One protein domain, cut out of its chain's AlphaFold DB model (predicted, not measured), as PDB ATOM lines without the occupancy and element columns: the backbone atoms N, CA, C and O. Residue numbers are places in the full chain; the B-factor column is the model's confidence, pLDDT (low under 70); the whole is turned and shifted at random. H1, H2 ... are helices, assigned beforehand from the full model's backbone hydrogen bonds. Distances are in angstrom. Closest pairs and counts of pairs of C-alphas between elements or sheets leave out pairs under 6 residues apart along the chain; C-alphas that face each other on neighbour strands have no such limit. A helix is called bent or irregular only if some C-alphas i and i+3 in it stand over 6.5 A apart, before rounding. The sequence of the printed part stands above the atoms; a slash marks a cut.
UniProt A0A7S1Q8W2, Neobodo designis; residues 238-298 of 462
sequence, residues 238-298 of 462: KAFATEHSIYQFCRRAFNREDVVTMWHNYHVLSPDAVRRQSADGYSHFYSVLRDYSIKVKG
ATOM      1  N   LYS A 238     -25.570 -43.882   5.867       90.69
ATOM      2  CA  LYS A 238     -24.378 -43.386   6.577       90.69
ATOM      3  C   LYS A 238     -23.663 -42.270   5.810       90.69
ATOM      4  O   LYS A 238     -23.173 -41.332   6.434       90.69
ATOM      5  N   ALA A 239     -23.609 -42.358   4.481       92.00
ATOM      6  CA  ALA A 239     -23.002 -41.329   3.640       92.00
ATOM      7  C   ALA A 239     -23.754 -39.996   3.777       92.00
ATOM      8  O   ALA A 239     -23.140 -38.983   4.100       92.00
ATOM      9  N   PHE A 240     -25.087 -40.012   3.674       93.31
ATOM     10  CA  PHE A 240     -25.902 -38.808   3.851       93.31
ATOM     11  C   PHE A 240     -25.773 -38.206   5.259       93.31
ATOM     12  O   PHE A 240     -25.629 -36.995   5.410       93.31
ATOM     13  N   ALA A 241     -25.736 -39.042   6.303       91.94
ATOM     14  CA  ALA A 241     -25.476 -38.576   7.667       91.94
ATOM     15  C   ALA A 241     -24.084 -37.927   7.813       91.94
ATOM     16  O   ALA A 241     -23.922 -36.968   8.572       91.94
ATOM     17  N   THR A 242     -23.085 -38.424   7.079       93.94
ATOM     18  CA  THR A 242     -21.727 -37.855   7.044       93.94
ATOM     19  C   THR A 242     -21.725 -36.492   6.362       93.94
ATOM     20  O   THR A 242     -21.224 -35.534   6.945       93.94
ATOM     21  N   GLU A 243     -22.368 -36.369   5.200       95.06
ATOM     22  CA  GLU A 243     -22.544 -35.095   4.489       95.06
ATOM     23  C   GLU A 243     -23.271 -34.061   5.351       95.06
ATOM     24  O   GLU A 243     -22.820 -32.925   5.498       95.06
ATOM     25  N   HIS A 244     -24.354 -34.466   6.017       94.81
ATOM     26  CA  HIS A 244     -25.072 -33.584   6.930       94.81
ATOM     27  C   HIS A 244     -24.186 -33.121   8.099       94.81
ATOM     28  O   HIS A 244     -24.243 -31.962   8.515       94.81
ATOM     29  N   SER A 245     -23.312 -33.997   8.598       94.88
ATOM     30  CA  SER A 245     -22.354 -33.655   9.654       94.88
ATOM     31  C   SER A 245     -21.306 -32.659   9.155       94.88
ATOM     32  O   SER A 245     -21.039 -31.668   9.832       94.88
ATOM     33  N   ILE A 246     -20.754 -32.860   7.956       96.00
ATOM     34  CA  ILE A 246     -19.815 -31.922   7.322       96.00
ATOM     35  C   ILE A 246     -20.492 -30.562   7.100       96.00
ATOM     36  O   ILE A 246     -19.930 -29.526   7.453       96.00
ATOM     37  N   TYR A 247     -21.734 -30.553   6.618       96.69
ATOM     38  CA  TYR A 247     -22.518 -29.333   6.436       96.69
ATOM     39  C   TYR A 247     -22.683 -28.541   7.745       96.69
ATOM     40  O   TYR A 247     -22.427 -27.334   7.788       96.69
ATOM     41  N   GLN A 248     -23.050 -29.208   8.844       95.19
ATOM     42  CA  GLN A 248     -23.165 -28.552  10.154       95.19
ATOM     43  C   GLN A 248     -21.805 -28.117  10.711       95.19
ATOM     44  O   GLN A 248     -21.697 -27.080  11.369       95.19
ATOM     45  N   PHE A 249     -20.746 -28.875  10.426       95.25
ATOM     46  CA  PHE A 249     -19.380 -28.493  10.769       95.25
ATOM     47  C   PHE A 249     -18.974 -27.182  10.074       95.25
ATOM     48  O   PHE A 249     -18.471 -26.271  10.735       95.25
ATOM     49  N   CYS A 250     -19.285 -27.015   8.783       96.44
ATOM     50  CA  CYS A 250     -19.053 -25.767   8.043       96.44
ATOM     51  C   CYS A 250     -19.802 -24.566   8.644       96.44
ATOM     52  O   CYS A 250     -19.305 -23.439   8.605       96.44
ATOM     53  N   ARG A 251     -20.966 -24.801   9.261       96.44
ATOM     54  CA  ARG A 251     -21.744 -23.786   9.991       96.44
ATOM     55  C   ARG A 251     -21.204 -23.462  11.383       96.44
ATOM     56  O   ARG A 251     -21.773 -22.613  12.064       96.44
ATOM     57  N   ARG A 252     -20.111 -24.106  11.804       94.38
ATOM     58  CA  ARG A 252     -19.530 -23.979  13.149       94.38
ATOM     59  C   ARG A 252     -20.497 -24.416  14.257       94.38
ATOM     60  O   ARG A 252     -20.430 -23.897  15.367       94.38
ATOM     61  N   ALA A 253     -21.371 -25.387  13.979       92.56
ATOM     62  CA  ALA A 253     -22.320 -25.946  14.948       92.56
ATOM     63  C   ALA A 253     -21.679 -26.993  15.892       92.56
ATOM     64  O   ALA A 253     -22.307 -27.982  16.261       92.56
ATOM     65  N   PHE A 254     -20.421 -26.777  16.288       92.88
ATOM     66  CA  PHE A 254     -19.642 -27.666  17.154       92.88
ATOM     67  C   PHE A 254     -19.006 -26.887  18.312       92.88
ATOM     68  O   PHE A 254     -18.825 -25.671  18.247       92.88
ATOM     69  N   ASN A 255     -18.633 -27.591  19.378       92.62
ATOM     70  CA  ASN A 255     -17.889 -27.035  20.508       92.62
ATOM     71  C   ASN A 255     -16.479 -27.657  20.622       92.62
ATOM     72  O   ASN A 255     -16.100 -28.551  19.865       92.62
ATOM     73  N   ARG A 256     -15.664 -27.178  21.573       93.81
ATOM     74  CA  ARG A 256     -14.296 -27.695  21.780       93.81
ATOM     75  C   ARG A 256     -14.277 -29.194  22.109       93.81
ATOM     76  O   ARG A 256     -13.355 -29.884  21.690       93.81
ATOM     77  N   GLU A 257     -15.258 -29.684  22.862       91.25
ATOM     78  CA  GLU A 257     -15.343 -31.096  23.257       91.25
ATOM     79  C   GLU A 257     -15.624 -32.007  22.057       91.25
ATOM     80  O   GLU A 257     -15.027 -33.080  21.958       91.25
ATOM     81  N   ASP A 258     -16.443 -31.549  21.105       92.38
ATOM     82  CA  ASP A 258     -16.684 -32.252  19.843       92.38
ATOM     83  C   ASP A 258     -15.372 -32.412  19.059       92.38
ATOM     84  O   ASP A 258     -15.034 -33.517  18.641       92.38
ATOM     85  N   VAL A 259     -14.570 -31.345  18.944       94.94
ATOM     86  CA  VAL A 259     -13.266 -31.381  18.247       94.94
ATOM     87  C   VAL A 259     -12.274 -32.304  18.952       94.94
ATOM     88  O   VAL A 259     -11.568 -33.066  18.297       94.94
ATOM     89  N   VAL A 260     -12.220 -32.265  20.287       94.81
ATOM     90  CA  VAL A 260     -11.376 -33.183  21.066       94.81
ATOM     91  C   VAL A 260     -11.812 -34.630  20.835       94.81
ATOM     92  O   VAL A 260     -10.958 -35.493  20.659       94.81
ATOM     93  N   THR A 261     -13.115 -34.905  20.782       92.88
ATOM     94  CA  THR A 261     -13.650 -36.247  20.500       92.88
ATOM     95  C   THR A 261     -13.283 -36.702  19.085       92.88
ATOM     96  O   THR A 261     -12.742 -37.791  18.917       92.88
ATOM     97  N   MET A 262     -13.464 -35.838  18.081       95.00
ATOM     98  CA  MET A 262     -13.060 -36.101  16.693       95.00
ATOM     99  C   MET A 262     -11.557 -36.388  16.579       95.00
ATOM    100  O   MET A 262     -11.149 -37.300  15.865       95.00
ATOM    101  N   TRP A 263     -10.728 -35.643  17.315       96.19
ATOM    102  CA  TRP A 263      -9.282 -35.855  17.362       96.19
ATOM    103  C   TRP A 263      -8.924 -37.222  17.958       96.19
ATOM    104  O   TRP A 263      -8.099 -37.932  17.387       96.19
ATOM    105  N   HIS A 264      -9.570 -37.639  19.054       95.75
ATOM    106  CA  HIS A 264      -9.364 -38.982  19.612       95.75
ATOM    107  C   HIS A 264      -9.817 -40.071  18.634       95.75
ATOM    108  O   HIS A 264      -9.075 -41.022  18.410       95.75
ATOM    109  N   ASN A 265     -10.981 -39.906  17.997       94.38
ATOM    110  CA  ASN A 265     -11.481 -40.847  16.991       94.38
ATOM    111  C   ASN A 265     -10.506 -40.999  15.817       94.38
ATOM    112  O   ASN A 265     -10.295 -42.109  15.339       94.38
ATOM    113  N   TYR A 266      -9.869 -39.907  15.394       94.31
ATOM    114  CA  TYR A 266      -8.830 -39.934  14.368       94.31
ATOM    115  C   TYR A 266      -7.582 -40.718  14.809       94.31
ATOM    116  O   TYR A 266      -7.116 -41.575  14.065       94.31
ATOM    117  N   HIS A 267      -7.064 -40.486  16.021       94.00
ATOM    118  CA  HIS A 267      -5.843 -41.158  16.509       94.00
ATOM    119  C   HIS A 267      -6.016 -42.639  16.843       94.00
ATOM    120  O   HIS A 267      -5.029 -43.362  16.949       94.00
ATOM    121  N   VAL A 268      -7.253 -43.111  16.992       93.31
ATOM    122  CA  VAL A 268      -7.545 -44.545  17.126       93.31
ATOM    123  C   VAL A 268      -7.382 -45.280  15.787       93.31
ATOM    124  O   VAL A 268      -7.171 -46.495  15.772       93.31
ATOM    125  N   LEU A 269      -7.454 -44.577  14.651       90.81
ATOM    126  CA  LEU A 269      -7.335 -45.193  13.331       90.81
ATOM    127  C   LEU A 269      -5.869 -45.475  12.988       90.81
ATOM    128  O   LEU A 269      -5.035 -44.575  12.917       90.81
ATOM    129  N   SER A 270      -5.559 -46.740  12.695       92.44
ATOM    130  CA  SER A 270      -4.264 -47.099  12.118       92.44
ATOM    131  C   SER A 270      -4.162 -46.624  10.660       92.44
ATOM    132  O   SER A 270      -5.185 -46.524   9.972       92.44
ATOM    133  N   PRO A 271      -2.947 -46.400  10.123       91.25
ATOM    134  CA  PRO A 271      -2.769 -46.029   8.717       91.25
ATOM    135  C   PRO A 271      -3.424 -47.015   7.737       91.25
ATOM    136  O   PRO A 271      -3.976 -46.607   6.716       91.25
ATOM    137  N   ASP A 272      -3.433 -48.311   8.061       91.50
ATOM    138  CA  ASP A 272      -4.096 -49.329   7.241       91.50
ATOM    139  C   ASP A 272      -5.623 -49.276   7.355       91.50
ATOM    140  O   ASP A 272      -6.316 -49.493   6.359       91.50
ATOM    141  N   ALA A 273      -6.166 -48.943   8.531       90.06
ATOM    142  CA  ALA A 273      -7.596 -48.693   8.688       90.06
ATOM    143  C   ALA A 273      -8.035 -47.481   7.856       90.06
ATOM    144  O   ALA A 273      -9.059 -47.555   7.179       90.06
ATOM    145  N   VAL A 274      -7.228 -46.414   7.827       90.06
ATOM    146  CA  VAL A 274      -7.476 -45.241   6.977       90.06
ATOM    147  C   VAL A 274      -7.448 -45.626   5.499       90.06
ATOM    148  O   VAL A 274      -8.372 -45.275   4.776       90.06
ATOM    149  N   ARG A 275      -6.455 -46.401   5.040       90.31
ATOM    150  CA  ARG A 275      -6.400 -46.868   3.640       90.31
ATOM    151  C   ARG A 275      -7.633 -47.682   3.250       90.31
ATOM    152  O   ARG A 275      -8.200 -47.439   2.191       90.31
ATOM    153  N   ARG A 276      -8.073 -48.610   4.110       91.19
ATOM    154  CA  ARG A 276      -9.273 -49.427   3.863       91.19
ATOM    155  C   ARG A 276     -10.547 -48.582   3.834       91.19
ATOM    156  O   ARG A 276     -11.352 -48.749   2.933       91.19
ATOM    157  N   GLN A 277     -10.715 -47.659   4.778       90.06
ATOM    158  CA  GLN A 277     -11.888 -46.773   4.845       90.06
ATOM    159  C   GLN A 277     -11.862 -45.647   3.794       90.06
ATOM    160  O   GLN A 277     -12.874 -45.012   3.499       90.06
ATOM    161  N   SER A 278     -10.703 -45.370   3.203       91.75
ATOM    162  CA  SER A 278     -10.600 -44.463   2.060       91.75
ATOM    163  C   SER A 278     -11.116 -45.101   0.761       91.75
ATOM    164  O   SER A 278     -11.491 -44.374  -0.152       91.75
ATOM    165  N   ALA A 279     -11.215 -46.437   0.688       91.06
ATOM    166  CA  ALA A 279     -11.697 -47.143  -0.505       91.06
ATOM    167  C   ALA A 279     -13.131 -46.745  -0.903       91.06
ATOM    168  O   ALA A 279     -13.417 -46.609  -2.088       91.06
ATOM    169  N   ASP A 280     -13.999 -46.486   0.082       85.88
ATOM    170  CA  ASP A 280     -15.400 -46.106  -0.146       85.88
ATOM    171  C   ASP A 280     -15.595 -44.583  -0.301       85.88
ATOM    172  O   ASP A 280     -16.721 -44.113  -0.446       85.88
ATOM    173  N   GLY A 281     -14.533 -43.775  -0.194       87.06
ATOM    174  CA  GLY A 281     -14.569 -42.315  -0.362       87.06
ATOM    175  C   GLY A 281     -15.189 -41.497   0.784       87.06
ATOM    176  O   GLY A 281     -14.867 -40.318   0.904       87.06
ATOM    177  N   TYR A 282     -16.007 -42.088   1.668       90.81
ATOM    178  CA  TYR A 282     -16.674 -41.355   2.766       90.81
ATOM    179  C   TYR A 282     -16.508 -41.976   4.164       90.81
ATOM    180  O   TYR A 282     -16.662 -41.285   5.174       90.81
ATOM    181  N   SER A 283     -16.212 -43.277   4.277       92.31
ATOM    182  CA  SER A 283     -16.315 -43.983   5.564       92.31
ATOM    183  C   SER A 283     -15.254 -43.549   6.584       92.31
ATOM    184  O   SER A 283     -15.528 -43.532   7.784       92.31
ATOM    185  N   HIS A 284     -14.090 -43.083   6.130       92.19
ATOM    186  CA  HIS A 284     -13.076 -42.466   6.990       92.19
ATOM    187  C   HIS A 284     -13.544 -41.128   7.596       92.19
ATOM    188  O   HIS A 284     -13.285 -40.877   8.775       92.19
ATOM    189  N   PHE A 285     -14.293 -40.302   6.849       94.56
ATOM    190  CA  PHE A 285     -14.935 -39.102   7.403       94.56
ATOM    191  C   PHE A 285     -15.954 -39.479   8.474       94.56
ATOM    192  O   PHE A 285     -15.950 -38.885   9.552       94.56
ATOM    193  N   TYR A 286     -16.779 -40.499   8.216       93.94
ATOM    194  CA  TYR A 286     -17.736 -40.996   9.204       93.94
ATOM    195  C   TYR A 286     -17.043 -41.490  10.477       93.94
ATOM    196  O   TYR A 286     -17.501 -41.170  11.566       93.94
ATOM    197  N   SER A 287     -15.930 -42.222  10.377       93.81
ATOM    198  CA  SER A 287     -15.185 -42.701  11.550       93.81
ATOM    199  C   SER A 287     -14.697 -41.560  12.446       93.81
ATOM    200  O   SER A 287     -14.815 -41.648  13.666       93.81
ATOM    201  N   VAL A 288     -14.206 -40.466  11.855       94.94
ATOM    202  CA  VAL A 288     -13.768 -39.273  12.600       94.94
ATOM    203  C   VAL A 288     -14.966 -38.508  13.177       94.94
ATOM    204  O   VAL A 288     -14.957 -38.119  14.345       94.94
ATOM    205  N   LEU A 289     -16.016 -38.319  12.374       95.25
ATOM    206  CA  LEU A 289     -17.206 -37.531  12.711       95.25
ATOM    207  C   LEU A 289     -18.293 -38.323  13.446       95.25
ATOM    208  O   LEU A 289     -19.346 -37.761  13.722       95.25
ATOM    209  N   ARG A 290     -18.075 -39.600  13.770       93.00
ATOM    210  CA  ARG A 290     -19.121 -40.533  14.221       93.00
ATOM    211  C   ARG A 290     -19.989 -39.971  15.343       93.00
ATOM    212  O   ARG A 290     -21.209 -39.917  15.210       93.00
ATOM    213  N   ASP A 291     -19.363 -39.525  16.429       91.75
ATOM    214  CA  ASP A 291     -20.079 -39.006  17.600       91.75
ATOM    215  C   ASP A 291     -20.746 -37.657  17.317       91.75
ATOM    216  O   ASP A 291     -21.836 -37.379  17.816       91.75
ATOM    217  N   TYR A 292     -20.118 -36.831  16.478       93.88
ATOM    218  CA  TYR A 292     -20.696 -35.565  16.040       93.88
ATOM    219  C   TYR A 292     -21.921 -35.794  15.142       93.88
ATOM    220  O   TYR A 292     -22.930 -35.115  15.299       93.88
ATOM    221  N   SER A 293     -21.890 -36.811  14.278       93.25
ATOM    222  CA  SER A 293     -23.022 -37.226  13.443       93.25
ATOM    223  C   SER A 293     -24.210 -37.697  14.281       93.25
ATOM    224  O   SER A 293     -25.342 -37.274  14.049       93.25
ATOM    225  N   ILE A 294     -23.949 -38.502  15.318       90.06
ATOM    226  CA  ILE A 294     -24.966 -38.959  16.279       90.06
ATOM    227  C   ILE A 294     -25.597 -37.770  17.020       90.06
ATOM    228  O   ILE A 294     -26.823 -37.721  17.160       90.06
ATOM    229  N   LYS A 295     -24.773 -36.803  17.451       90.19
ATOM    230  CA  LYS A 295     -25.203 -35.563  18.115       90.19
ATOM    231  C   LYS A 295     -26.064 -34.688  17.211       90.19
ATOM    232  O   LYS A 295     -27.141 -34.274  17.622       90.19
ATOM    233  N   VAL A 296     -25.620 -34.437  15.981       89.50
ATOM    234  CA  VAL A 296     -26.351 -33.627  14.997       89.50
ATOM    235  C   VAL A 296     -27.700 -34.258  14.650       89.50
ATOM    236  O   VAL A 296     -28.693 -33.545  14.533       89.50
ATOM    237  N   LYS A 297     -27.762 -35.591  14.538       84.69
ATOM    238  CA  LYS A 297     -29.015 -36.321  14.296       84.69
ATOM    239  C   LYS A 297     -29.975 -36.287  15.500       84.69
ATOM    240  O   LYS A 297     -31.121 -36.703  15.373       84.69
ATOM    241  N   GLY A 298     -29.530 -35.820  16.670       80.19
ATOM    242  CA  GLY A 298     -30.330 -35.831  17.899       80.19
ATOM    243  C   GLY A 298     -30.473 -37.223  18.523       80.19
ATOM    244  O   GLY A 298     -31.311 -37.428  19.389       80.19
TER     245      GLY A 298
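This is residues 238 to 298 of the 462 residues of a protein of Neobodo designis (UniProt A0A7S1Q8W2). H4 runs through the middle of a small helical domain, with H2 side by side with it, H1 crossing it steeply, and short H3 at one end, meeting H4 at a corner. The 61 printed residues include four named helices, H1 to H4 in chain order, and no named strand: all helix, compact, radius of gyration of the C-alphas 11.3 A, spans 30 by 23 by 18 A.

H4, residues 283 to 296, is 17.2 A long and ends at C-alpha 296 (-26.351, -33.627, 14.997). It is irregular: C-alphas 288 and 291 are 8.1 A apart. H2, residues 256 to 267, is 16.7 A long; H1, residues 238 to 250, is 18.5 A and begins at C-alpha 238 (-24.378, -43.386, 6.577); H3, residues 271 to 278, is 10.4 A.

H4 is the hub. Its residues 287 to 292 alone touch H2, at a shallow tilt of 27 degrees, opposite ways; the closest C-alphas, Asn 265 and Val 288, are 5.2 A apart. H1 touches H4, closest C-alphas Ser 245 and Ser 293, 5.2 A, at a steep tilt of 69 degrees, only just short of about perpendicular. H3 and H4 touch only at the corner, closest C-alphas Gln 277 and His 284, 5.0 A. H1 and H3 are apart. Each O i to N i+4 pair is within hydrogen-bond range in H1, H2 and H3, and 8 of 10 in H4.

The farthest C-alphas, Asp 272 and Gly 298, are 31.4 A apart. The printed part has no cut, its three links are tight, and no printed residue is under 70 in pLDDT.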